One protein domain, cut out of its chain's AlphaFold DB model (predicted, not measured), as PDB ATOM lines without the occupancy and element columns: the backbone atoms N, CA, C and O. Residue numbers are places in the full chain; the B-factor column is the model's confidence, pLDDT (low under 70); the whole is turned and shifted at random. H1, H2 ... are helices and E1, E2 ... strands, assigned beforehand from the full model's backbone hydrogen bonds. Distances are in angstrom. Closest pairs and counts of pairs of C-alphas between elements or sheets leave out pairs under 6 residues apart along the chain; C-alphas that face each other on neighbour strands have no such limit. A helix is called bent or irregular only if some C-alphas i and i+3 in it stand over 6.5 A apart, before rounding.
ATOM      1  N   ASP A 469      12.621   4.689  31.076       45.47
ATOM      2  CA  ASP A 469      12.558   6.144  31.059       45.47
ATOM      3  C   ASP A 469      13.767   6.719  30.315       45.47
ATOM      4  O   ASP A 469      14.911   6.375  30.612       45.47
ATOM      5  N   ARG A 470      13.533   7.702  29.436       51.62
ATOM      6  CA  ARG A 470      14.586   8.514  28.782       51.62
ATOM      7  C   ARG A 470      15.310   9.471  29.753       51.62
ATOM      8  O   ARG A 470      15.885  10.471  29.333       51.62
ATOM      9  N   GLN A 471      15.233   9.209  31.054       58.59
ATOM     10  CA  GLN A 471      15.824  10.024  32.107       58.59
ATOM     11  C   GLN A 471      17.256   9.553  32.368       58.59
ATOM     12  O   GLN A 471      17.502   8.370  32.598       58.59
ATOM     13  N   ILE A 472      18.206  10.487  32.333       69.81
ATOM     14  CA  ILE A 472      19.626  10.193  32.546       69.81
ATOM     15  C   ILE A 472      19.820   9.687  33.992       69.81
ATOM     16  O   ILE A 472      19.345  10.352  34.917       69.81
ATOM     17  N   PRO A 473      20.514   8.552  34.222       70.00
ATOM     18  CA  PRO A 473      20.695   7.973  35.550       70.00
ATOM     19  C   PRO A 473      21.221   8.961  36.591       70.00
ATOM     20  O   PRO A 473      22.162   9.716  36.332       70.00
ATOM     21  N   ALA A 474      20.684   8.880  37.811       69.88
ATOM     22  CA  ALA A 474      21.088   9.732  38.931       69.88
ATOM     23  C   ALA A 474      22.597   9.640  39.249       69.88
ATOM     24  O   ALA A 474      23.205  10.627  39.657       69.88
ATOM     25  N   ILE A 475      23.228   8.485  39.007       75.56
ATOM     26  CA  ILE A 475      24.681   8.295  39.153       75.56
ATOM     27  C   ILE A 475      25.504   9.100  38.130       75.56
ATOM     28  O   ILE A 475      26.625   9.492  38.435       75.56
ATOM     29  N   ILE A 476      24.948   9.399  36.951       81.06
ATOM     30  CA  ILE A 476      25.591  10.254  35.944       81.06
ATOM     31  C   ILE A 476      25.351  11.728  36.283       81.06
ATOM     32  O   ILE A 476      26.297  12.515  36.311       81.06
ATOM     33  N   THR A 477      24.109  12.120  36.583       80.81
ATOM     34  CA  THR A 477      23.776  13.532  36.849       80.81
ATOM     35  C   THR A 477      24.400  14.055  38.145       80.81
ATOM     36  O   THR A 477      24.876  15.186  38.167       80.81
ATOM     37  N   SER A 478      24.512  13.228  39.192       82.00
ATOM     38  CA  SER A 478      25.196  13.584  40.452       82.00
ATOM     39  C   SER A 478      26.722  13.728  40.342       82.00
ATOM     40  O   SER A 478      27.354  14.232  41.272       82.00
ATOM     41  N   LYS A 479      27.335  13.318  39.222       85.00
ATOM     42  CA  LYS A 479      28.765  13.544  38.937       85.00
ATOM     43  C   LYS A 479      29.042  14.874  38.235       85.00
ATOM     44  O   LYS A 479      30.211  15.258  38.137       85.00
ATOM     45  N   LEU A 480      28.009  15.568  37.752       87.31
ATOM     46  CA  LEU A 480      28.128  16.859  37.073       87.31
ATOM     47  C   LEU A 480      28.300  18.007  38.079       87.31
ATOM     48  O   LEU A 480      27.720  18.009  39.163       87.31
ATOM     49  N   MET A 481      29.098  19.003  37.705       85.94
ATOM     50  CA  MET A 481      29.247  20.255  38.442       85.94
ATOM     51  C   MET A 481      28.053  21.185  38.192       85.94
ATOM     52  O   MET A 481      27.315  21.052  37.216       85.94
ATOM     53  N   GLN A 482      27.882  22.192  39.049       79.44
ATOM     54  CA  GLN A 482      26.884  23.234  38.821       79.44
ATOM     55  C   GLN A 482      27.161  23.948  37.482       79.44
ATOM     56  O   GLN A 482      28.285  24.371  37.222       79.44
ATOM     57  N   GLN A 483      26.124  24.089  36.647       83.00
ATOM     58  CA  GLN A 483      26.192  24.586  35.258       83.00
ATOM     59  C   GLN A 483      26.925  23.676  34.245       83.00
ATOM     60  O   GLN A 483      27.056  24.065  33.085       83.00
ATOM     61  N   GLU A 484      27.376  22.477  34.622       89.56
ATOM     62  CA  GLU A 484      27.897  21.497  33.664       89.56
ATOM     63  C   GLU A 484      26.745  20.764  32.967       89.56
ATOM     64  O   GLU A 484      25.750  20.381  33.580       89.56
ATOM     65  N   THR A 485      26.885  20.573  31.659       89.56
ATOM     66  CA  THR A 485      25.879  19.941  30.799       89.56
ATOM     67  C   THR A 485      26.495  18.799  30.004       89.56
ATOM     68  O   THR A 485      27.684  18.814  29.677       89.56
ATOM     69  N   ILE A 486      25.678  17.800  29.686       90.56
ATOM     70  CA  ILE A 486      26.058  16.680  28.823       90.56
ATOM     71  C   ILE A 486      25.925  17.135  27.364       90.56
ATOM     72  O   ILE A 486      24.880  17.648  26.970       90.56
ATOM     73  N   LEU A 487      26.993  16.965  26.582       88.81
ATOM     74  CA  LEU A 487      27.048  17.282  25.151       88.81
ATOM     75  C   LEU A 487      26.747  16.063  24.283       88.81
ATOM     76  O   LEU A 487      25.998  16.183  23.324       88.81
ATOM     77  N   LYS A 488      27.290  14.901  24.649       90.31
ATOM     78  CA  LYS A 488      26.943  13.592  24.085       90.31
ATOM     79  C   LYS A 488      26.878  12.594  25.230       90.31
ATOM     80  O   LYS A 488      27.726  12.617  26.126       90.31
ATOM     81  N   LEU A 489      25.889  11.719  25.180       88.81
ATOM     82  CA  LEU A 489      25.865  10.472  25.933       88.81
ATOM     83  C   LEU A 489      25.625   9.376  24.905       88.81
ATOM     84  O   LEU A 489      24.730   9.538  24.077       88.81
ATOM     85  N   ASP A 490      26.445   8.330  24.916       86.31
ATOM     86  CA  ASP A 490      26.321   7.239  23.951       86.31
ATOM     87  C   ASP A 490      26.838   5.901  24.490       86.31
ATOM     88  O   ASP A 490      27.573   5.852  25.481       86.31
ATOM     89  N   ASN A 491      26.487   4.820  23.799       84.44
ATOM     90  CA  ASN A 491      27.026   3.488  24.051       84.44
ATOM     91  C   ASN A 491      28.288   3.280  23.215       84.44
ATOM     92  O   ASN A 491      28.301   3.589  22.025       84.44
ATOM     93  N   ILE A 492      29.338   2.723  23.818       86.94
ATOM     94  CA  ILE A 492      30.626   2.508  23.150       86.94
ATOM     95  C   ILE A 492      31.194   1.131  23.495       86.94
ATOM     96  O   ILE A 492      30.891   0.570  24.553       86.94
ATOM     97  N   PHE A 493      32.088   0.625  22.650       88.19
ATOM     98  CA  PHE A 493      33.049  -0.394  23.063       88.19
ATOM     99  C   PHE A 493      34.378   0.242  23.443       88.19
ATOM    100  O   PHE A 493      34.791   1.245  22.856       88.19
ATOM    101  N   LYS A 494      35.054  -0.350  24.428       91.12
ATOM    102  CA  LYS A 494      36.294   0.188  24.982       91.12
ATOM    103  C   LYS A 494      37.245  -0.930  25.429       91.12
ATOM    104  O   LYS A 494      36.845  -1.785  26.214       91.12
ATOM    105  N   SER A 495      38.502  -0.858  24.987       91.38
ATOM    106  CA  SER A 495      39.599  -1.790  25.336       91.38
ATOM    107  C   SER A 495      40.799  -1.009  25.907       91.38
ATOM    108  O   SER A 495      41.034   0.133  25.503       91.38
ATOM    109  N   GLU A 496      41.579  -1.571  26.838       91.31
ATOM    110  CA  GLU A 496      42.778  -0.934  27.421       91.31
ATOM    111  C   GLU A 496      44.088  -1.666  27.056       91.31
ATOM    112  O   GLU A 496      44.222  -2.867  27.268       91.31
ATOM    113  N   ILE A 497      45.124  -0.926  26.634       89.06
ATOM    114  CA  ILE A 497      46.507  -1.433  26.546       89.06
ATOM    115  C   ILE A 497      47.395  -0.653  27.514       89.06
ATOM    116  O   ILE A 497      47.612   0.549  27.359       89.06
ATOM    117  N   SER A 498      47.967  -1.351  28.496       85.31
ATOM    118  CA  SER A 498      49.025  -0.798  29.355       85.31
ATOM    119  C   SER A 498      50.398  -1.122  28.761       85.31
ATOM    120  O   SER A 498      50.621  -2.237  28.289       85.31
ATOM    121  N   HIS A 499      51.321  -0.163  28.780       78.94
ATOM    122  CA  HIS A 499      52.649  -0.292  28.180       78.94
ATOM    123  C   HIS A 499      53.756   0.215  29.111       78.94
ATOM    124  O   HIS A 499      53.495   0.796  30.162       78.94
ATOM    125  N   LYS A 500      55.020  -0.052  28.765       75.94
ATOM    126  CA  LYS A 500      56.168   0.496  29.501       75.94
ATOM    127  C   LYS A 500      56.390   1.964  29.107       75.94
ATOM    128  O   LYS A 500      56.177   2.296  27.940       75.94
ATOM    129  N   PRO A 501      56.866   2.833  30.016       65.88
ATOM    130  CA  PRO A 501      57.265   4.187  29.642       65.88
ATOM    131  C   PRO A 501      58.299   4.153  28.514       65.88
ATOM    132  O   PRO A 501      59.215   3.327  28.525       65.88
ATOM    133  N   ASN A 502      58.125   5.046  27.541       62.62
ATOM    134  CA  ASN A 502      58.941   5.178  26.330       62.62
ATOM    135  C   ASN A 502      58.975   3.923  25.426       62.62
ATOM    136  O   ASN A 502      59.925   3.726  24.673       62.62
ATOM    137  N   GLN A 503      57.968   3.040  25.496       67.81
ATOM    138  CA  GLN A 503      57.917   1.833  24.654       67.81
ATOM    139  C   GLN A 503      57.600   2.129  23.177       67.81
ATOM    140  O   GLN A 503      57.886   1.293  22.318       67.81
ATOM    141  N   PHE A 504      56.981   3.277  22.887       66.00
ATOM    142  CA  PHE A 504      56.417   3.606  21.570       66.00
ATOM    143  C   PHE A 504      56.834   4.982  21.030       66.00
ATOM    144  O   PHE A 504      56.856   5.164  19.816       66.00
ATOM    145  N   THR A 505      57.189   5.918  21.913       60.38
ATOM    146  CA  THR A 505      57.621   7.294  21.617       60.38
ATOM    147  C   THR A 505      58.688   7.740  22.618       60.38
ATOM    148  O   THR A 505      58.844   7.145  23.691       60.38
ATOM    149  N   SER A 506      59.423   8.801  22.289       54.50
ATOM    150  CA  SER A 506      60.293   9.503  23.239       54.50
ATOM    151  C   SER A 506      59.466  10.275  24.290       54.50
ATOM    152  O   SER A 506      58.316  10.628  24.023       54.50
ATOM    153  N   PRO A 507      60.012  10.612  25.478       49.91
ATOM    154  CA  PRO A 507      59.293  11.429  26.460       49.91
ATOM    155  C   PRO A 507      58.846  12.783  25.879       49.91
ATOM    156  O   PRO A 507      59.679  13.639  25.590       49.91
ATOM    157  N   GLY A 508      57.532  12.985  25.744       50.47
ATOM    158  CA  GLY A 508      56.940  14.207  25.178       50.47
ATOM    159  C   GLY A 508      56.738  14.196  23.656       50.47
ATOM    160  O   GLY A 508      56.283  15.196  23.107       50.47
ATOM    161  N   GLU A 509      57.038  13.087  22.980       61.44
ATOM    162  CA  GLU A 509      56.723  12.859  21.568       61.44
ATOM    163  C   GLU A 509      55.351  12.168  21.438       61.44
ATOM    164  O   GLU A 509      55.055  11.212  22.156       61.44
ATOM    165  N   ALA A 510      54.503  12.663  20.532       65.75
ATOM    166  CA  ALA A 510      53.150  12.146  20.320       65.75
ATOM    167  C   ALA A 510      53.143  10.845  19.495       65.75
ATOM    168  O   ALA A 510      54.023  10.609  18.666       65.75
ATOM    169  N   LEU A 511      52.124  10.000  19.687       76.06
ATOM    170  CA  LEU A 511      51.983   8.729  18.969       76.06
ATOM    171  C   LEU A 511      51.649   8.961  17.490       76.06
ATOM    172  O   LEU A 511      50.498   9.147  17.099       76.06
ATOM    173  N   ASN A 512      52.686   8.914  16.657       76.31
ATOM    174  CA  ASN A 512      52.576   9.028  15.206       76.31
ATOM    175  C   ASN A 512      51.740   7.881  14.602       76.31
ATOM    176  O   ASN A 512      51.806   6.741  15.062       76.31
ATOM    177  N   HIS A 513      51.002   8.149  13.519       73.81
ATOM    178  CA  HIS A 513      50.035   7.202  12.934       73.81
ATOM    179  C   HIS A 513      50.624   5.811  12.614       73.81
ATOM    180  O   HIS A 513      50.011   4.806  12.953       73.81
ATOM    181  N   SER A 514      51.850   5.714  12.078       74.62
ATOM    182  CA  SER A 514      52.488   4.402  11.828       74.62
ATOM    183  C   SER A 514      52.817   3.623  13.115       74.62
ATOM    184  O   SER A 514      52.944   2.401  13.088       74.62
ATOM    185  N   VAL A 515      52.951   4.299  14.260       79.81
ATOM    186  CA  VAL A 515      53.077   3.645  15.573       79.81
ATOM    187  C   VAL A 515      51.716   3.103  16.015       79.81
ATOM    188  O   VAL A 515      51.656   1.968  16.477       79.81
ATOM    189  N   LEU A 516      50.628   3.854  15.805       81.50
ATOM    190  CA  LEU A 516      49.250   3.414  16.079       81.50
ATOM    191  C   LEU A 516      48.826   2.229  15.188       81.50
ATOM    192  O   LEU A 516      48.303   1.246  15.701       81.50
ATOM    193  N   GLU A 517      49.149   2.256  13.894       80.44
ATOM    194  CA  GLU A 517      48.955   1.137  12.958       80.44
ATOM    195  C   GLU A 517      49.691  -0.129  13.442       80.44
ATOM    196  O   GLU A 517      49.096  -1.200  13.592       80.44
ATOM    197  N   LYS A 518      50.987  -0.004  13.771       80.44
ATOM    198  CA  LYS A 518      51.805  -1.109  14.308       80.44
ATOM    199  C   LYS A 518      51.304  -1.600  15.668       80.44
ATOM    200  O   LYS A 518      51.425  -2.789  15.956       80.44
ATOM    201  N   LEU A 519      50.751  -0.718  16.501       83.62
ATOM    202  CA  LEU A 519      50.116  -1.064  17.772       83.62
ATOM    203  C   LEU A 519      48.866  -1.909  17.548       83.62
ATOM    204  O   LEU A 519      48.792  -3.016  18.079       83.62
ATOM    205  N   ILE A 520      47.926  -1.416  16.744       85.31
ATOM    206  CA  ILE A 520      46.667  -2.103  16.454       85.31
ATOM    207  C   ILE A 520      46.962  -3.444  15.791       85.31
ATOM    208  O   ILE A 520      46.526  -4.467  16.299       85.31
ATOM    209  N   HIS A 521      47.807  -3.498  14.758       82.44
ATOM    210  CA  HIS A 521      48.123  -4.766  14.095       82.44
ATOM    211  C   HIS A 521      48.829  -5.789  15.010       82.44
ATOM    212  O   HIS A 521      48.652  -6.998  14.853       82.44
ATOM    213  N   LYS A 522      49.616  -5.327  15.991       84.56
ATOM    214  CA  LYS A 522      50.286  -6.193  16.974       84.56
ATOM    215  C   LYS A 522      49.335  -6.710  18.058       84.56
ATOM    216  O   LYS A 522      49.479  -7.858  18.476       84.56
ATOM    217  N   TYR A 523      48.416  -5.865  18.526       85.62
ATOM    218  CA  TYR A 523      47.538  -6.125  19.671       85.62
ATOM    219  C   TYR A 523      46.071  -6.395  19.286       85.62
ATOM    220  O   TYR A 523      45.245  -6.567  20.168       85.62
ATOM    221  N   ASP A 524      45.754  -6.498  17.995       81.81
ATOM    222  CA  ASP A 524      44.448  -6.800  17.381       81.81
ATOM    223  C   ASP A 524      43.600  -7.807  18.188       81.81
ATOM    224  O   ASP A 524      42.519  -7.499  18.689       81.81
ATOM    225  N   ARG A 525      44.164  -8.992  18.446       81.75
ATOM    226  CA  ARG A 525      43.507 -10.072  19.210       81.75
ATOM    227  C   ARG A 525      43.368  -9.798  20.709       81.75
ATOM    228  O   ARG A 525      42.528 -10.415  21.354       81.75
ATOM    229  N   ASP A 526      44.198  -8.923  21.271       83.31
ATOM    230  CA  ASP A 526      44.091  -8.491  22.667       83.31
ATOM    231  C   ASP A 526      43.045  -7.363  22.799       83.31
ATOM    232  O   ASP A 526      42.297  -7.333  23.775       83.31
ATOM    233  N   LEU A 527      42.912  -6.504  21.778       86.25
ATOM    234  CA  LEU A 527      41.875  -5.470  21.660       86.25
ATOM    235  C   LEU A 527      40.471  -6.060  21.471       86.25
ATOM    236  O   LEU A 527      39.535  -5.567  22.102       86.25
ATOM    237  N   GLU A 528      40.325  -7.126  20.671       81.12
ATOM    238  CA  GLU A 528      39.080  -7.914  20.585       81.12
ATOM    239  C   GLU A 528      38.749  -8.624  21.915       81.12
ATOM    240  O   GLU A 528      37.582  -8.898  22.185       81.12
ATOM    241  N   LYS A 529      39.754  -8.923  22.755       80.31
ATOM    242  CA  LYS A 529      39.598  -9.725  23.981       80.31
ATOM    243  C   LYS A 529      39.338  -8.907  25.256       80.31
ATOM    244  O   LYS A 529      38.626  -9.398  26.124       80.31
ATOM    245  N   ASP A 530      39.879  -7.693  25.387       83.31
ATOM    246  CA  ASP A 530      39.511  -6.733  26.458       83.31
ATOM    247  C   ASP A 530      38.349  -5.804  26.031       83.31
ATOM    248  O   ASP A 530      38.146  -4.741  26.612       83.31
ATOM    249  N   LEU A 531      37.588  -6.182  24.996       84.88
ATOM    250  CA  LEU A 531      36.493  -5.383  24.445       84.88
ATOM    251  C   LEU A 531      35.295  -5.324  25.410       84.88
ATOM    252  O   LEU A 531      34.464  -6.230  25.445       84.88
ATOM    253  N   LYS A 532      35.174  -4.230  26.167       85.31
ATOM    254  CA  LYS A 532      34.100  -4.029  27.153       85.31
ATOM    255  C   LYS A 532      33.014  -3.102  26.640       85.31
ATOM    256  O   LYS A 532      33.307  -2.072  26.027       85.31
ATOM    257  N   ALA A 533      31.764  -3.415  26.970       82.69
ATOM    258  CA  ALA A 533      30.660  -2.477  26.811       82.69
ATOM    259  C   ALA A 533      30.776  -1.334  27.826       82.69
ATOM    260  O   ALA A 533      31.037  -1.555  29.011       82.69
ATOM    261  N   CYS A 534      30.584  -0.100  27.365       85.81
ATOM    262  CA  CYS A 534      30.653   1.091  28.200       85.81
ATOM    263  C   CYS A 534      29.588   2.125  27.819       85.81
ATOM    264  O   CYS A 534      29.169   2.209  26.666       85.81
ATOM    265  N   VAL A 535      29.231   2.982  28.777       86.25
ATOM    266  CA  VAL A 535      28.532   4.247  28.503       86.25
ATOM    267  C   VAL A 535      29.544   5.382  28.515       86.25
ATOM    268  O   VAL A 535      30.283   5.548  29.489       86.25
ATOM    269  N   MET A 536      29.567   6.173  27.449       90.88
ATOM    270  CA  MET A 536      30.374   7.380  27.337       90.88
ATOM    271  C   MET A 536      29.534   8.620  27.641       90.88
ATOM    272  O   MET A 536      28.401   8.737  27.180       90.88
ATOM    273  N   VAL A 537      30.109   9.574  28.375       91.25
ATOM    274  CA  VAL A 537      29.505  10.889  28.632       91.25
ATOM    275  C   VAL A 537      30.542  11.981  28.377       91.25
ATOM    276  O   VAL A 537      31.553  12.046  29.075       91.25
ATOM    277  N   ILE A 538      30.288  12.852  27.401       92.56
ATOM    278  CA  ILE A 538      31.109  14.032  27.089       92.56
ATOM    279  C   ILE A 538      30.406  15.263  27.669       92.56
ATOM    280  O   ILE A 538      29.225  15.476  27.389       92.56
ATOM    281  N   THR A 539      31.105  16.091  28.452       94.06
ATOM    282  CA  THR A 539      30.518  17.277  29.106       94.06
ATOM    283  C   THR A 539      31.042  18.609  28.568       94.06
ATOM    284  O   THR A 539      32.147  18.712  28.031       94.06
ATOM    285  N   SER A 540      30.271  19.677  28.786       91.31
ATOM    286  CA  SER A 540      30.629  21.058  28.429       91.31
ATOM    287  C   SER A 540      31.790  21.654  29.233       91.31
ATOM    288  O   SER A 540      32.257  22.743  28.907       91.31
ATOM    289  N   PHE A 541      32.301  20.943  30.244       90.38
ATOM    290  CA  PHE A 541      33.509  21.306  30.998       90.38
ATOM    291  C   PHE A 541      34.751  20.539  30.489       90.38
ATOM    292  O   PHE A 541      35.778  20.490  31.166       90.38
ATOM    293  N   ALA A 542      34.666  19.922  29.301       89.75
ATOM    294  CA  ALA A 542      35.703  19.066  28.722       89.75
ATOM    295  C   ALA A 542      36.113  17.899  29.640       89.75
ATOM    296  O   ALA A 542      37.284  17.509  29.708       89.75
ATOM    297  N   ARG A 543      35.126  17.321  30.335       92.50
ATOM    298  CA  ARG A 543      35.263  16.046  31.042       92.50
ATOM    299  C   ARG A 543      34.645  14.933  30.205       92.50
ATOM    300  O   ARG A 543      33.632  15.124  29.535       92.50
ATOM    301  N   LEU A 544      35.293  13.781  30.246       93.25
ATOM    302  CA  LEU A 544      34.868  12.540  29.629       93.25
ATOM    303  C   LEU A 544      34.694  11.517  30.747       93.25
ATOM    304  O   LEU A 544      35.640  11.250  31.488       93.25
ATOM    305  N   PHE A 545      33.507  10.936  30.858       92.62
ATOM    306  CA  PHE A 545      33.267   9.791  31.724       92.62
ATOM    307  C   PHE A 545      33.068   8.536  30.880       92.62
ATOM    308  O   PHE A 545      32.320   8.564  29.903       92.62
ATOM    309  N   ILE A 546      33.710   7.443  31.281       91.69
ATOM    310  CA  ILE A 546      33.503   6.110  30.712       91.69
ATOM    311  C   ILE A 546      33.050   5.201  31.853       91.69
ATOM    312  O   ILE A 546      33.800   4.976  32.804       91.69
ATOM    313  N   TYR A 547      31.819   4.710  31.767       87.44
ATOM    314  CA  TYR A 547      31.231   3.769  32.715       87.44
ATOM    315  C   TYR A 547      31.335   2.363  32.115       87.44
ATOM    316  O   TYR A 547      30.569   2.040  31.209       87.44
ATOM    317  N   GLU A 548      32.282   1.548  32.586       87.12
ATOM    318  CA  GLU A 548      32.351   0.113  32.270       87.12
ATOM    319  C   GLU A 548      31.103  -0.580  32.827       87.12
ATOM    320  O   GLU A 548      30.794  -0.443  34.015       87.12
ATOM    321  N   LEU A 549      30.380  -1.297  31.965       80.81
ATOM    322  CA  LEU A 549      29.225  -2.092  32.374       80.81
ATOM    323  C   LEU A 549      29.672  -3.354  33.124       80.81
ATOM    324  O   LEU A 549      30.806  -3.816  32.993       80.81
ATOM    325  N   ASN A 550      28.766  -3.905  33.924       74.94
ATOM    326  CA  ASN A 550      28.939  -5.196  34.571       74.94
ATOM    327  C   ASN A 550      28.300  -6.304  33.713       74.94
ATOM    328  O   ASN A 550      27.081  -6.467  33.713       74.94
ATOM    329  N   ASP A 551      29.117  -7.064  32.980       66.44
ATOM    330  CA  ASP A 551      28.641  -8.091  32.037       66.44
ATOM    331  C   ASP A 551      27.920  -9.268  32.725       66.44
ATOM    332  O   ASP A 551      27.034  -9.890  32.129       66.44
ATOM    333  N   ASP A 552      28.252  -9.533  33.994       62.75
ATOM    334  CA  ASP A 552      27.617 -10.539  34.855       62.75
ATOM    335  C   ASP A 552      26.325 -10.037  35.530       62.75
ATOM    336  O   ASP A 552      25.658 -10.800  36.236       62.75
ATOM    337  N   PHE A 553      25.931  -8.773  35.320       61.31
ATOM    338  CA  PHE A 553      24.765  -8.181  35.974       61.31
ATOM    339  C   PHE A 553      23.461  -8.900  35.604       61.31
ATOM    340  O   PHE A 553      22.948  -8.827  34.483       61.31
ATOM    341  N   ARG A 554      22.877  -9.565  36.602       54.97
ATOM    342  CA  ARG A 554      21.562 -10.204  36.536       54.97
ATOM    343  C   ARG A 554      20.665  -9.521  37.552       54.97
ATOM    344  O   ARG A 554      20.963  -9.541  38.742       54.97
ATOM    345  N   LEU A 555      19.545  -8.947  37.114       52.25
ATOM    346  CA  LEU A 555      18.584  -8.400  38.070       52.25
ATOM    347  C   LEU A 555      17.900  -9.558  38.796       52.25
ATOM    348  O   LEU A 555      17.208 -10.376  38.185       52.25
ATOM    349  N   HIS A 556      18.148  -9.631  40.101       47.31
ATOM    350  CA  HIS A 556      17.727 -10.733  40.963       47.31
ATOM    351  C   HIS A 556      16.262 -10.639  41.424       47.31
ATOM    352  O   HIS A 556      15.778 -11.564  42.071       47.31
ATOM    353  N   ASN A 557      15.541  -9.554  41.102       45.72
ATOM    354  CA  ASN A 557      14.099  -9.462  41.347       45.72
ATOM    355  C   ASN A 557      13.409  -8.411  40.447       45.72
ATOM    356  O   ASN A 557      13.825  -7.253  40.457       45.72
ATOM    357  N   PRO A 558      12.297  -8.733  39.754       48.31
ATOM    358  CA  PRO A 558      11.531  -7.779  38.936       48.31
ATOM    359  C   PRO A 558      10.574  -6.886  39.762       48.31
ATOM    360  O   PRO A 558       9.600  -6.351  39.233       48.31
ATOM    361  N   GLN A 559      10.797  -6.783  41.076       43.97
ATOM    362  CA  GLN A 559       9.954  -6.051  42.038       43.97
ATOM    363  C   GLN A 559      10.751  -5.075  42.924       43.97
ATOM    364  O   GLN A 559      10.156  -4.220  43.576       43.97
ATOM    365  N   SER A 560      12.084  -5.169  42.957       44.91
ATOM    366  CA  SER A 560      12.940  -4.182  43.625       44.91
ATOM    367  C   SER A 560      13.050  -2.911  42.784       44.91
ATOM    368  O   SER A 560      13.110  -2.975  41.557       44.91
ATOM    369  N   SER A 561      13.084  -1.749  43.436       44.44
ATOM    370  CA  SER A 561      13.034  -0.457  42.754       44.44
ATOM    371  C   SER A 561      14.259  -0.207  41.871       44.44
ATOM    372  O   SER A 561      15.344   0.095  42.356       44.44
ATOM    373  N   THR A 562      14.032  -0.245  40.560       49.69
ATOM    374  CA  THR A 562      14.573   0.630  39.503       49.69
ATOM    375  C   THR A 562      15.912   1.341  39.779       49.69
ATOM    376  O   THR A 562      16.897   1.097  39.093       49.69
ATOM    377  N   GLN A 563      15.963   2.257  40.750       42.69
ATOM    378  CA  GLN A 563      17.146   3.074  41.042       42.69
ATOM    379  C   GLN A 563      18.173   2.398  41.974       42.69
ATOM    380  O   GLN A 563      19.353   2.719  41.887       42.69
ATOM    381  N   MET A 564      17.763   1.458  42.835       42.53
ATOM    382  CA  MET A 564      18.638   0.810  43.830       42.53
ATOM    383  C   MET A 564      19.680  -0.124  43.202       42.53
ATOM    384  O   MET A 564      20.812  -0.174  43.667       42.53
ATOM    385  N   GLN A 565      19.323  -0.843  42.133       52.56
ATOM    386  CA  GLN A 565      20.222  -1.794  41.451       52.56
ATOM    387  C   GLN A 565      21.046  -1.148  40.321       52.56
ATOM    388  O   GLN A 565      21.836  -1.819  39.664       52.56
ATOM    389  N   ALA A 566      20.911   0.167  40.112       53.69
ATOM    390  CA  ALA A 566      21.664   0.903  39.095       53.69
ATOM    391  C   ALA A 566      23.128   1.199  39.490       53.69
ATOM    392  O   ALA A 566      23.885   1.679  38.650       53.69
ATOM    393  N   LEU A 567      23.538   0.933  40.740       56.03
ATOM    394  CA  LEU A 567      24.950   0.989  41.145       56.03
ATOM    395  C   LEU A 567      25.715  -0.245  40.646       56.03
ATOM    396  O   LEU A 567      26.704  -0.098  39.937       56.03
ATOM    397  N   ASP A 568      25.204  -1.444  40.940       61.09
ATOM    398  CA  ASP A 568      25.839  -2.728  40.590       61.09
ATOM    399  C   ASP A 568      25.906  -2.986  39.070       61.09
ATOM    400  O   ASP A 568      26.623  -3.875  38.609       61.09
ATOM    401  N   PHE A 569      25.169  -2.194  38.283       68.06
ATOM    402  CA  PHE A 569      25.204  -2.190  36.820       68.06
ATOM    403  C   PHE A 569      26.497  -1.588  36.236       68.06
ATOM    404  O   PHE A 569      26.906  -1.956  35.134       68.06
ATOM    405  N   TYR A 570      27.154  -0.675  36.963       75.38
ATOM    406  CA  TYR A 570      28.361   0.024  36.518       75.38
ATOM    407  C   TYR A 570      29.585  -0.461  37.299       75.38
ATOM    408  O   TYR A 570      29.883   0.026  38.389       75.38
ATOM    409  N   LEU A 571      30.330  -1.401  36.712       78.12
ATOM    410  CA  LEU A 571      31.482  -2.057  37.335       78.12
ATOM    411  C   LEU A 571      32.611  -1.077  37.706       78.12
ATOM    412  O   LEU A 571      33.291  -1.258  38.716       78.12
ATOM    413  N   LYS A 572      32.848  -0.056  36.873       84.06
ATOM    414  CA  LYS A 572      33.944   0.913  37.050       84.06
ATOM    415  C   LYS A 572      33.645   2.219  36.316       84.06
ATOM    416  O   LYS A 572      33.194   2.210  35.177       84.06
ATOM    417  N   ILE A 573      33.951   3.349  36.953       87.31
ATOM    418  CA  ILE A 573      33.812   4.690  36.366       87.31
ATOM    419  C   ILE A 573      35.207   5.284  36.168       87.31
ATOM    420  O   ILE A 573      35.977   5.385  37.123       87.31
ATOM    421  N   ILE A 574      35.524   5.709  34.946       89.56
ATOM    422  CA  ILE A 574      36.746   6.449  34.616       89.56
ATOM    423  C   ILE A 574      36.365   7.904  34.326       89.56
ATOM    424  O   ILE A 574      35.637   8.159  33.371       89.56
ATOM    425  N   GLU A 575      36.871   8.859  35.113       91.56
ATOM    426  CA  GLU A 575      36.825  10.292  34.779       91.56
ATOM    427  C   GLU A 575      38.145  10.708  34.113       91.56
ATOM    428  O   GLU A 575      39.218  10.590  34.706       91.56
ATOM    429  N   ILE A 576      38.061  11.239  32.895       90.06
ATOM    430  CA  ILE A 576      39.183  11.784  32.129       90.06
ATOM    431  C   ILE A 576      38.915  13.271  31.890       90.06
ATOM    432  O   ILE A 576      37.951  13.658  31.230       90.06
ATOM    433  N   LYS A 577      39.791  14.136  32.407       89.19
ATOM    434  CA  LYS A 577      39.757  15.575  32.115       89.19
ATOM    435  C   LYS A 577      40.562  15.826  30.845       89.19
ATOM    436  O   LYS A 577      41.785  15.734  30.872       89.19
ATOM    437  N   LEU A 578      39.887  16.184  29.753       83.38
ATOM    438  CA  LEU A 578      40.485  16.437  28.428       83.38
ATOM    439  C   LEU A 578      41.336  17.725  28.383       83.38
ATOM    440  O   LEU A 578      41.836  18.117  27.330       83.38
ATOM    441  N   THR A 579      41.447  18.402  29.528       80.56
ATOM    442  CA  THR A 579      42.274  19.582  29.798       80.56
ATOM    443  C   THR A 579      43.639  19.225  30.396       80.56
ATOM    444  O   THR A 579      44.524  20.074  30.465       80.56
ATOM    445  N   ASN A 580      43.819  17.981  30.854       82.50
ATOM    446  CA  ASN A 580      45.068  17.504  31.434       82.50
ATOM    447  C   ASN A 580      46.125  17.338  30.332       82.50
ATOM    448  O   ASN A 580      45.923  16.590  29.381       82.50
ATOM    449  N   LYS A 581      47.283  17.981  30.505       78.38
ATOM    450  CA  LYS A 581      48.429  17.944  29.575       78.38
ATOM    451  C   LYS A 581      49.001  16.534  29.343       78.38
ATOM    452  O   LYS A 581      49.740  16.340  28.391       78.38
ATOM    453  N   ASN A 582      48.649  15.564  30.191       81.44
ATOM    454  CA  ASN A 582      49.023  14.150  30.066       81.44
ATOM    455  C   ASN A 582      47.964  13.292  29.335       81.44
ATOM    456  O   ASN A 582      48.033  12.065  29.413       81.44
ATOM    457  N   VAL A 583      46.955  13.916  28.710       84.31
ATOM    458  CA  VAL A 583      45.864  13.243  27.987       84.31
ATOM    459  C   VAL A 583      45.889  13.639  26.512       84.31
ATOM    460  O   VAL A 583      45.425  14.722  26.146       84.31
ATOM    461  N   SER A 584      46.385  12.742  25.663       84.56
ATOM    462  CA  SER A 584      46.323  12.889  24.203       84.56
ATOM    463  C   SER A 584      45.094  12.163  23.647       84.56
ATOM    464  O   SER A 584      44.594  11.209  24.247       84.56
ATOM    465  N   LEU A 585      44.601  12.614  22.493       85.62
ATOM    466  CA  LEU A 585      43.485  12.004  21.769       85.62
ATOM    467  C   LEU A 585      43.891  11.864  20.302       85.62
ATOM    468  O   LEU A 585      44.203  12.872  19.670       85.62
ATOM    469  N   TYR A 586      43.865  10.639  19.788       86.50
ATOM    470  CA  TYR A 586      44.225  10.302  18.415       86.50
ATOM    471  C   TYR A 586      43.030   9.693  17.691       86.50
ATOM    472  O   TYR A 586      42.278   8.910  18.268       86.50
ATOM    473  N   ASP A 587      42.892  10.043  16.420       84.94
ATOM    474  CA  ASP A 587      41.945   9.432  15.498       84.94
ATOM    475  C   ASP A 587      42.693   8.369  14.681       84.94
ATOM    476  O   ASP A 587      43.723   8.667  14.066       84.94
ATOM    477  N   TYR A 588      42.224   7.124  14.730       84.12
ATOM    478  CA  TYR A 588      42.692   6.049  13.868       84.12
ATOM    479  C   TYR A 588      41.498   5.529  13.068       84.12
ATOM    480  O   TYR A 588      40.754   4.674  13.545       84.12
ATOM    481  N   GLU A 589      41.315   6.074  11.863       79.56
ATOM    482  CA  GLU A 589      40.277   5.661  10.904       79.56
ATOM    483  C   GLU A 589      38.855   5.651  11.516       79.56
ATOM    484  O   GLU A 589      38.018   4.851  11.106       79.56
ATOM    485  N   PHE A 590      38.586   6.483  12.538       82.44
ATOM    486  CA  PHE A 590      37.362   6.380  13.335       82.44
ATOM    487  C   PHE A 590      36.158   6.962  12.594       82.44
ATOM    488  O   PHE A 590      36.039   8.176  12.419       82.44
ATOM    489  N   ASP A 591      35.219   6.089  12.239       76.31
ATOM    490  CA  ASP A 591      33.976   6.466  11.579       76.31
ATOM    491  C   ASP A 591      32.771   5.890  12.345       76.31
ATOM    492  O   ASP A 591      32.573   4.676  12.478       76.31
ATOM    493  N   GLU A 592      31.971   6.808  12.893       79.44
ATOM    494  CA  GLU A 592      30.789   6.530  13.716       79.44
ATOM    495  C   GLU A 592      29.636   5.931  12.887       79.44
ATOM    496  O   GLU A 592      28.840   5.170  13.437       79.44
ATOM    497  N   GLU A 593      29.568   6.202  11.576       75.62
ATOM    498  CA  GLU A 593      28.491   5.755  10.680       75.62
ATOM    499  C   GLU A 593      28.716   4.328  10.157       75.62
ATOM    500  O   GLU A 593      27.775   3.532  10.154       75.62
ATOM    501  N   ILE A 594      29.949   3.968   9.768       76.94
ATOM    502  CA  ILE A 594      30.290   2.591   9.329       76.94
ATOM    503  C   ILE A 594      30.752   1.673  10.474       76.94
ATOM    504  O   ILE A 594      30.880   0.464  10.284       76.94
ATOM    505  N   HIS A 595      30.958   2.231  11.672       77.50
ATOM    506  CA  HIS A 595      31.421   1.538  12.880       77.50
ATOM    507  C   HIS A 595      32.829   0.912  12.757       77.50
ATOM    508  O   HIS A 595      33.093  -0.174  13.296       77.50
ATOM    509  N   GLU A 596      33.746   1.603  12.076       79.25
ATOM    510  CA  GLU A 596      35.148   1.194  11.905       79.25
ATOM    511  C   GLU A 596      36.130   2.140  12.627       79.25
ATOM    512  O   GLU A 596      35.749   3.175  13.180       79.25
ATOM    513  N   GLY A 597      37.396   1.717  12.700       84.06
ATOM    514  CA  GLY A 597      38.467   2.439  13.389       84.06
ATOM    515  C   GLY A 597      38.369   2.487  14.918       84.06
ATOM    516  O   GLY A 597      37.596   1.767  15.560       84.06
ATOM    517  N   TYR A 598      39.209   3.343  15.503       89.12
ATOM    518  CA  TYR A 598      39.316   3.582  16.940       89.12
ATOM    519  C   TYR A 598      39.630   5.049  17.245       89.12
ATOM    520  O   TYR A 598      40.569   5.629  16.703       89.12
ATOM    521  N   LEU A 599      38.920   5.613  18.218       90.25
ATOM    522  CA  LEU A 599      39.295   6.868  18.859       90.25
ATOM    523  C   LEU A 599      40.143   6.543  20.100       90.25
ATOM    524  O   LEU A 599      39.661   5.915  21.044       90.25
ATOM    525  N   ILE A 600      41.420   6.926  20.095       90.69
ATOM    526  CA  ILE A 600      42.429   6.425  21.040       90.69
ATOM    527  C   ILE A 600      42.821   7.520  22.034       90.69
ATOM    528  O   ILE A 600      43.356   8.563  21.660       90.69
ATOM    529  N   LEU A 601      42.599   7.264  23.321       89.94
ATOM    530  CA  LEU A 601      43.034   8.113  24.430       89.94
ATOM    531  C   LEU A 601      44.347   7.599  25.011       89.94
ATOM    532  O   LEU A 601      44.421   6.465  25.479       89.94
ATOM    533  N   GLU A 602      45.361   8.453  25.058       89.62
ATOM    534  CA  GLU A 602      46.618   8.175  25.751       89.62
ATOM    535  C   GLU A 602      46.630   8.879  27.105       89.62
ATOM    536  O   GLU A 602      46.492  10.095  27.189       89.62
ATOM    537  N   LEU A 603      46.826   8.100  28.167       88.25
ATOM    538  CA  LEU A 603      47.025   8.561  29.536       88.25
ATOM    539  C   LEU A 603      48.512   8.400  29.875       88.25
ATOM    540  O   LEU A 603      48.921   7.412  30.496       88.25
ATOM    541  N   ALA A 604      49.328   9.354  29.426       80.56
ATOM    542  CA  ALA A 604      50.791   9.269  29.474       80.56
ATOM    543  C   ALA A 604      51.324   9.087  30.908       80.56
ATOM    544  O   ALA A 604      52.250   8.317  31.150       80.56
ATOM    545  N   ASN A 605      50.664   9.699  31.896       80.50
ATOM    546  CA  ASN A 605      51.010   9.576  33.316       80.50
ATOM    547  C   ASN A 605      50.772   8.172  33.915       80.50
ATOM    548  O   ASN A 605      51.213   7.914  35.032       80.50
ATOM    549  N   VAL A 606      50.071   7.279  33.206       83.94
ATOM    550  CA  VAL A 606      49.811   5.883  33.613       83.94
ATOM    551  C   VAL A 606      50.330   4.881  32.565       83.94
ATOM    552  O   VAL A 606      50.161   3.678  32.738       83.94
ATOM    553  N   ASN A 607      50.970   5.353  31.485       84.44
ATOM    554  CA  ASN A 607      51.383   4.552  30.322       84.44
ATOM    555  C   ASN A 607      50.246   3.642  29.812       84.44
ATOM    556  O   ASN A 607      50.409   2.431  29.638       84.44
ATOM    557  N   LYS A 608      49.053   4.220  29.630       88.50
ATOM    558  CA  LYS A 608      47.848   3.494  29.208       88.50
ATOM    559  C   LYS A 608      47.239   4.112  27.959       88.50
ATOM    560  O   LYS A 608      47.028   5.318  27.906       88.50
ATOM    561  N   LEU A 609      46.914   3.261  26.996       90.75
ATOM    562  CA  LEU A 609      46.078   3.574  25.846       90.75
ATOM    563  C   LEU A 609      44.680   3.008  26.093       90.75
ATOM    564  O   LEU A 609      44.546   1.884  26.580       90.75
ATOM    565  N   ILE A 610      43.649   3.779  25.765       92.06
ATOM    566  CA  ILE A 610      42.252   3.354  25.804       92.06
ATOM    567  C   ILE A 610      41.683   3.529  24.399       92.06
ATOM    568  O   ILE A 610      41.625   4.644  23.888       92.06
ATOM    569  N   PHE A 611      41.280   2.425  23.784       93.38
ATOM    570  CA  PHE A 611      40.745   2.370  22.429       93.38
ATOM    571  C   PHE A 611      39.223   2.394  22.522       93.38
ATOM    572  O   PHE A 611      38.642   1.461  23.074       93.38
ATOM    573  N   LEU A 612      38.584   3.454  22.028       91.94
ATOM    574  CA  LEU A 612      37.127   3.579  21.956       91.94
ATOM    575  C   LEU A 612      36.661   3.249  20.533       91.94
ATOM    576  O   LEU A 612      37.295   3.673  19.570       91.94
ATOM    577  N   SER A 613      35.560   2.516  20.385       90.00
ATOM    578  CA  SER A 613      34.967   2.181  19.079       90.00
ATOM    579  C   SER A 613      33.437   2.184  19.135       90.00
ATOM    580  O   SER A 613      32.844   2.052  20.211       90.00
ATOM    581  N   ALA A 614      32.800   2.379  17.978       85.56
ATOM    582  CA  ALA A 614      31.348   2.484  17.842       85.56
ATOM    583  C   ALA A 614      30.609   1.196  18.259       85.56
ATOM    584  O   ALA A 614      31.137   0.083  18.159       85.56
ATOM    585  N   TRP A 615      29.366   1.341  18.725       79.88
ATOM    586  CA  TRP A 615      28.549   0.237  19.236       79.88
ATOM    587  C   TRP A 615      27.938  -0.623  18.116       79.88
ATOM    588  O   TRP A 615      26.769  -0.487  17.752       79.88
ATOM    589  N   ASP A 616      28.713  -1.576  17.600       73.06
ATOM    590  CA  ASP A 616      28.216  -2.583  16.660       73.06
ATOM    591  C   ASP A 616      27.611  -3.815  17.371       73.06
ATOM    592  O   ASP A 616      28.283  -4.562  18.090       73.06
ATOM    593  N   ARG A 617      26.334  -4.104  17.083       63.50
ATOM    594  CA  ARG A 617      25.626  -5.299  17.579       63.50
ATOM    595  C   ARG A 617      26.244  -6.623  17.121       63.50
ATOM    596  O   ARG A 617      26.046  -7.624  17.808       63.50
ATOM    597  N   SER A 618      26.986  -6.656  16.012       63.12
ATOM    598  CA  SER A 618      27.691  -7.865  15.562       63.12
ATOM    599  C   SER A 618      28.839  -8.247  16.508       63.12
ATOM    600  O   SER A 618      29.086  -9.435  16.734       63.12
ATOM    601  N   ARG A 619      29.487  -7.254  17.142       60.34
ATOM    602  CA  ARG A 619      30.612  -7.465  18.070       60.34
ATOM    603  C   ARG A 619      30.164  -8.022  19.428       60.34
ATOM    604  O   ARG A 619      30.873  -8.870  19.967       60.34
ATOM    605  N   LEU A 620      28.966  -7.673  19.929       57.12
ATOM    606  CA  LEU A 620      28.421  -8.252  21.177       57.12
ATOM    607  C   LEU A 620      28.410  -9.789  21.158       57.12
ATOM    608  O   LEU A 620      28.768 -10.421  22.147       57.12
ATOM    609  N   VAL A 621      28.026 -10.393  20.026       51.75
ATOM    610  CA  VAL A 621      27.902 -11.856  19.891       51.75
ATOM    611  C   VAL A 621      29.266 -12.560  19.971       51.75
ATOM    612  O   VAL A 621      29.333 -13.713  20.389       51.75
ATOM    613  N   LYS A 622      30.359 -11.871  19.613       45.78
ATOM    614  CA  LYS A 622      31.731 -12.395  19.716       45.78
ATOM    615  C   LYS A 622      32.330 -12.233  21.114       45.78
ATOM    616  O   LYS A 622      33.060 -13.113  21.554       45.78
ATOM    617  N   GLY A 623      32.034 -11.124  21.798       41.84
ATOM    618  CA  GLY A 623      32.631 -10.785  23.098       41.84
ATOM    619  C   GLY A 623      32.102 -11.590  24.292       41.84
ATOM    620  O   GLY A 623      32.609 -11.438  25.396       41.84
ATOM    621  N   GLY A 624      31.071 -12.421  24.109       42.81
ATOM    622  CA  GLY A 624      30.446 -13.188  25.196       42.81
ATOM    623  C   GLY A 624      29.532 -12.368  26.116       42.81
ATOM    624  O   GLY A 624      28.914 -12.939  27.014       42.81
ATOM    625  N   LEU A 625      29.396 -11.058  25.873       46.56
ATOM    626  CA  LEU A 625      28.482 -10.190  26.609       46.56
ATOM    627  C   LEU A 625      27.033 -10.668  26.477       46.56
ATOM    628  O   LEU A 625      26.571 -11.056  25.400       46.56
ATOM    629  N   ASN A 626      26.278 -10.555  27.570       48.78
ATOM    630  CA  ASN A 626      24.848 -10.833  27.573       48.78
ATOM    631  C   ASN A 626      24.122  -9.901  26.585       48.78
ATOM    632  O   ASN A 626      23.904  -8.723  26.868       48.78
ATOM    633  N   SER A 627      23.649 -10.450  25.460       46.50
ATOM    634  CA  SER A 627      22.928  -9.755  24.368       46.50
ATOM    635  C   SER A 627      21.604  -9.078  24.776       46.50
ATOM    636  O   SER A 627      20.909  -8.477  23.953       46.50
ATOM    637  N   ASN A 628      21.277  -9.163  26.062       43.31
ATOM    638  CA  ASN A 628      20.089  -8.649  26.723       43.31
ATOM    639  C   ASN A 628      20.326  -7.260  27.345       43.31
ATOM    640  O   ASN A 628      19.359  -6.567  27.659       43.31
ATOM    641  N   VAL A 629      21.590  -6.838  27.511       49.16
ATOM    642  CA  VAL A 629      21.962  -5.528  28.067       49.16
ATOM    643  C   VAL A 629      21.661  -4.426  27.046       49.16
ATOM    644  O   VAL A 629      22.503  -4.001  26.255       49.16
ATOM    645  N   ARG A 630      20.411  -3.956  27.050       48.56
ATOM    646  CA  ARG A 630      19.984  -2.765  26.311       48.56
ATOM    647  C   ARG A 630      20.265  -1.512  27.129       48.56
ATOM    648  O   ARG A 630      19.396  -1.055  27.867       48.56
ATOM    649  N   VAL A 631      21.430  -0.902  26.938       54.06
ATOM    650  CA  VAL A 631      21.589   0.502  27.329       54.06
ATOM    651  C   VAL A 631      20.848   1.366  26.307       54.06
ATOM    652  O   VAL A 631      21.183   1.369  25.127       54.06
ATOM    653  N   GLY A 632      19.791   2.049  26.748       53.41
ATOM    654  CA  GLY A 632      18.918   2.868  25.896       53.41
ATOM    655  C   GLY A 632      19.209   4.368  25.949       53.41
ATOM    656  O   GLY A 632      18.328   5.162  25.623       53.41
ATOM    657  N   PHE A 633      20.388   4.764  26.431       63.50
ATOM    658  CA  PHE A 633      20.725   6.164  26.653       63.50
ATOM    659  C   PHE A 633      21.504   6.748  25.494       63.50
ATOM    660  O   PHE A 633      22.663   6.404  25.281       63.50
ATOM    661  N   HIS A 634      20.888   7.726  24.843       68.00
ATOM    662  CA  HIS A 634      21.574   8.610  23.925       68.00
ATOM    663  C   HIS A 634      21.166  10.054  24.234       68.00
ATOM    664  O   HIS A 634      20.003  10.345  24.524       68.00
ATOM    665  N   VAL A 635      22.134  10.967  24.209       74.75
ATOM    666  CA  VAL A 635      21.912  12.418  24.288       74.75
ATOM    667  C   VAL A 635      22.646  13.028  23.111       74.75
ATOM    668  O   VAL A 635      23.839  12.779  22.953       74.75
ATOM    669  N   ASN A 636      21.930  13.814  22.305       76.25
ATOM    670  CA  ASN A 636      22.401  14.363  21.031       76.25
ATOM    671  C   ASN A 636      22.920  13.283  20.062       76.25
ATOM    672  O   ASN A 636      24.036  13.377  19.562       76.25
ATOM    673  N   GLU A 637      22.076  12.284  19.763       76.62
ATOM    674  CA  GLU A 637      22.312  11.256  18.727       76.62
ATOM    675  C   GLU A 637      22.927  11.870  17.452       76.62
ATOM    676  O   GLU A 637      23.990  11.439  17.014       76.62
ATOM    677  N   ASN A 638      22.331  12.964  16.960       77.69
ATOM    678  CA  ASN A 638      22.708  13.697  15.741       77.69
ATOM    679  C   ASN A 638      24.030  14.509  15.815       77.69
ATOM    680  O   ASN A 638      24.337  15.250  14.874       77.69
ATOM    681  N   GLU A 639      24.787  14.482  16.917       80.19
ATOM    682  CA  GLU A 639      26.125  15.090  16.993       80.19
ATOM    683  C   GLU A 639      27.192  13.992  17.075       80.19
ATOM    684  O   GLU A 639      27.168  13.188  17.998       80.19
ATOM    685  N   SER A 640      28.135  13.945  16.130       84.94
ATOM    686  CA  SER A 640      29.203  12.939  16.168       84.94
ATOM    687  C   SER A 640      30.159  13.157  17.344       84.94
ATOM    688  O   SER A 640      30.401  14.293  17.762       84.94
ATOM    689  N   TRP A 641      30.748  12.082  17.869       85.25
ATOM    690  CA  TRP A 641      31.595  12.101  19.067       85.25
ATOM    691  C   TRP A 641      32.743  13.103  18.918       85.25
ATOM    692  O   TRP A 641      32.975  13.924  19.807       85.25
ATOM    693  N   VAL A 642      33.420  13.099  17.764       84.19
ATOM    694  CA  VAL A 642      34.509  14.032  17.425       84.19
ATOM    695  C   VAL A 642      34.027  15.486  17.482       84.19
ATOM    696  O   VAL A 642      34.693  16.346  18.065       84.19
ATOM    697  N   LYS A 643      32.832  15.771  16.949       84.56
ATOM    698  CA  LYS A 643      32.222  17.104  17.001       84.56
ATOM    699  C   LYS A 643      31.869  17.498  18.437       84.56
ATOM    700  O   LYS A 643      32.196  18.618  18.826       84.56
ATOM    701  N   SER A 644      31.318  16.600  19.252       85.81
ATOM    702  CA  SER A 644      31.055  16.856  20.676       85.81
ATOM    703  C   SER A 644      32.340  17.062  21.493       85.81
ATOM    704  O   SER A 644      32.369  17.928  22.365       85.81
ATOM    705  N   PHE A 645      33.439  16.358  21.188       84.25
ATOM    706  CA  PHE A 645      34.759  16.600  21.794       84.25
ATOM    707  C   PHE A 645      35.338  17.972  21.413       84.25
ATOM    708  O   PHE A 645      35.876  18.684  22.268       84.25
ATOM    709  N   LEU A 646      35.210  18.381  20.146       84.00
ATOM    710  CA  LEU A 646      35.597  19.721  19.688       84.00
ATOM    711  C   LEU A 646      34.709  20.805  20.311       84.00
ATOM    712  O   LEU A 646      35.215  21.846  20.730       84.00
ATOM    713  N   ASN A 647      33.404  20.553  20.434       86.75
ATOM    714  CA  ASN A 647      32.444  21.417  21.115       86.75
ATOM    715  C   ASN A 647      32.827  21.578  22.596       86.75
ATOM    716  O   ASN A 647      32.996  22.701  23.055       86.75
ATOM    717  N   ALA A 648      33.135  20.487  23.304       86.88
ATOM    718  CA  ALA A 648      33.634  20.510  24.680       86.88
ATOM    719  C   ALA A 648      34.911  21.354  24.832       86.88
ATOM    720  O   ALA A 648      34.985  22.218  25.705       86.88
ATOM    721  N   LYS A 649      35.903  21.177  23.946       84.25
ATOM    722  CA  LYS A 649      37.127  22.001  23.938       84.25
ATOM    723  C   LYS A 649      36.846  23.468  23.579       84.25
ATOM    724  O   LYS A 649      37.516  24.347  24.107       84.25
ATOM    725  N   ASN A 650      35.840  23.764  22.753       85.50
ATOM    726  CA  ASN A 650      35.427  25.130  22.405       85.50
ATOM    727  C   ASN A 650      34.578  25.814  23.493       85.50
ATOM    728  O   ASN A 650      34.692  27.025  23.704       85.50
ATOM    729  N   LEU A 651      33.801  25.043  24.252       86.38
ATOM    730  CA  LEU A 651      33.179  25.439  25.516       86.38
ATOM    731  C   LEU A 651      34.194  25.474  26.665       86.38
ATOM    732  O   LEU A 651      33.949  26.141  27.656       86.38
ATOM    733  N   LEU A 652      35.398  24.928  26.486       83.12
ATOM    734  CA  LEU A 652      36.587  25.304  27.251       83.12
ATOM    735  C   LEU A 652      37.470  26.354  26.534       83.12
ATOM    736  O   LEU A 652      38.542  26.665  27.040       83.12
ATOM    737  N   LYS A 653      36.978  26.995  25.446       82.00
ATOM    738  CA  LYS A 653      37.580  28.152  24.721       82.00
ATOM    739  C   LYS A 653      36.641  29.381  24.424       82.00
ATOM    740  O   LYS A 653      36.893  30.115  23.466       82.00
ATOM    741  N   LYS A 654      35.576  29.697  25.218       84.25
ATOM    742  CA  LYS A 654      34.889  31.057  25.191       84.25
ATOM    743  C   LYS A 654      34.219  31.954  26.373       84.25
ATOM    744  O   LYS A 654      33.402  32.752  25.943       84.25
ATOM    745  N   ARG A 655      34.259  32.111  27.755       82.75
ATOM    746  CA  ARG A 655      34.761  31.783  29.182       82.75
ATOM    747  C   ARG A 655      36.115  32.221  29.803       82.75
ATOM    748  O   ARG A 655      36.117  33.344  30.209       82.75
ATOM    749  N   GLU A 656      37.231  31.495  29.897       81.19
ATOM    750  CA  GLU A 656      38.610  32.042  30.103       81.19
ATOM    751  C   GLU A 656      38.779  33.486  29.654       81.19
ATOM    752  O   GLU A 656      38.901  34.359  30.488       81.19
ATOM    753  N   VAL A 657      38.686  33.759  28.356       78.75
ATOM    754  CA  VAL A 657      38.648  35.110  27.785       78.75
ATOM    755  C   VAL A 657      37.621  36.024  28.480       78.75
ATOM    756  O   VAL A 657      37.929  37.171  28.735       78.75
ATOM    757  N   VAL A 658      36.431  35.553  28.862       79.69
ATOM    758  CA  VAL A 658      35.449  36.276  29.708       79.69
ATOM    759  C   VAL A 658      35.907  36.437  31.172       79.69
ATOM    760  O   VAL A 658      35.769  37.530  31.699       79.69
ATOM    761  N   THR A 659      36.472  35.426  31.834       77.94
ATOM    762  CA  THR A 659      37.004  35.462  33.207       77.94
ATOM    763  C   THR A 659      38.195  36.416  33.290       77.94
ATOM    764  O   THR A 659      38.233  37.286  34.149       77.94
ATOM    765  N   GLN A 660      39.112  36.322  32.328       69.75
ATOM    766  CA  GLN A 660      40.219  37.236  32.075       69.75
ATOM    767  C   GLN A 660      39.703  38.633  31.714       69.75
ATOM    768  O   GLN A 660      40.192  39.607  32.262       69.75
ATOM    769  N   ASN A 661      38.650  38.774  30.900       71.25
ATOM    770  CA  ASN A 661      38.031  40.081  30.641       71.25
ATOM    771  C   ASN A 661      37.325  40.658  31.881       71.25
ATOM    772  O   ASN A 661      37.278  41.875  32.022       71.25
ATOM    773  N   ILE A 662      36.796  39.833  32.788       75.62
ATOM    774  CA  ILE A 662      36.229  40.257  34.080       75.62
ATOM    775  C   ILE A 662      37.348  40.684  35.042       75.62
ATOM    776  O   ILE A 662      37.189  41.673  35.754       75.62
ATOM    777  N   LEU A 663      38.487  39.983  35.040       66.12
ATOM    778  CA  LEU A 663      39.687  40.355  35.795       66.12
ATOM    779  C   LEU A 663      40.298  41.662  35.257       66.12
ATOM    780  O   LEU A 663      40.500  42.599  36.024       66.12
ATOM    781  N   ASN A 664      40.478  41.782  33.940       62.84
ATOM    782  CA  ASN A 664      41.001  42.980  33.277       62.84
ATOM    783  C   ASN A 664      40.071  44.191  33.471       62.84
ATOM    784  O   ASN A 664      40.536  45.259  33.859       62.84
TER     785      ASN A 664
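AT A GLANCE: This is residues 469 to 664 of the 895 residues of the protein "Protein kinase domain-containing protein" of Pichia membranifaciens (UniProt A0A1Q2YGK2). One sheet of seven strands folds back on itself like a partly closed barrel: leaves E4 E3 E2 and E7 E6 E5 face each other, with the sharply bent E1 as hinge, and the sheet curls round helix H4. H2 packs across the outside of E1 and E5, while residues 653 to 664, holding H5, stick out as an arm. The printed part has 196 residues, with five named helices and seven named strands in the order H1 E1 H2 E2 E3 E4 E5 E6 E7 H3 H4 H5, class mixed. The sheet runs E4 E3 E2 E1 E7 E6 E5, all antiparallel; the whole is compact, with a radius of gyration of the C-alphas of 18.0 A and spans of 56 by 49 by 30 A.

HOW THE PARTS SIT: H1, residues 474 to 477, only grazes the twisted sheet. E1, residues 486 to 498, bends by 82 degrees at Asn 491. E2, residues 532 to 539, is its antiparallel neighbour (N 492 and O 534, 2.9 A). E3, residues 543 to 549, forms hairpins with E2 (N 537 and O 545, 2.9 A) and with E4, residues 570 to 577 (N 546 and O 574, 2.9 A); E2 E3 E4 are a meander, each strand the antiparallel neighbour of the one before. E5, residues 583 to 591, bends by 69 degrees at Tyr 588 and forms a hairpin with E6, residues 596 to 603 (N 586 and O 600, 2.8 A). E7, residues 608 to 614, forms a hairpin with E6 (N 601 and O 610, 2.9 A) and is antiparallel to its neighbour E1 (N 495 and O 611, 3.0 A); E5 E6 E7 are a second meander. In this folded sheet, bent into two facing leaves, the closest C-alphas of edge strands E4 and E5 are Lys 577 and Val 583, 7.7 A. H2, residues 513 to 527, runs across the strands at a height over the sheet of 9.5 A; its closest C-alpha to E1 is Leu 527, 5.7 A from Ser 495. H2 is irregular: C-alphas 522 and 525 are 8.1 A apart. H3, residues 617 to 623, only grazes the sheet. H4, residues 641 to 651, is on it; its closest C-alphas with E1 are Ser 644 and Leu 487, 6.0 A. H5, residues 656 to 664, is not on it and is apart from H4. Every O i to N i+4 pair is within hydrogen-bond range in H4 and H5, 9 of 11 in H2, and 1 of 3 in H3, beside 2 of 4 O i to N i+3 pairs; H1 is too short for an i+4 pair.

IN THESE COORDINATES: H1 begins at C-alpha 474 (21.088, 9.732, 38.931). E1 measures 28.9 A, H2 17.4 A, E2 21.7 A, E3 19.2 A, E4 19.8 A, E5 21.4 A, E6 22.5 A, E7 20.1 A and H4 14.9 A. H5 ends at C-alpha 664 (41.001, 42.980, 33.277).

THE WHOLE: The farthest C-alphas, Asn 557 and Asn 664, are 59.5 A apart. The printed part has no cut. The links E1 to H2, E3 to E4 and H3 to H4 are long. Mean pLDDT of the printed part is 76.0; 55 residues are under 70, among them 501 to 510, 551 to 569 and 617 to 634.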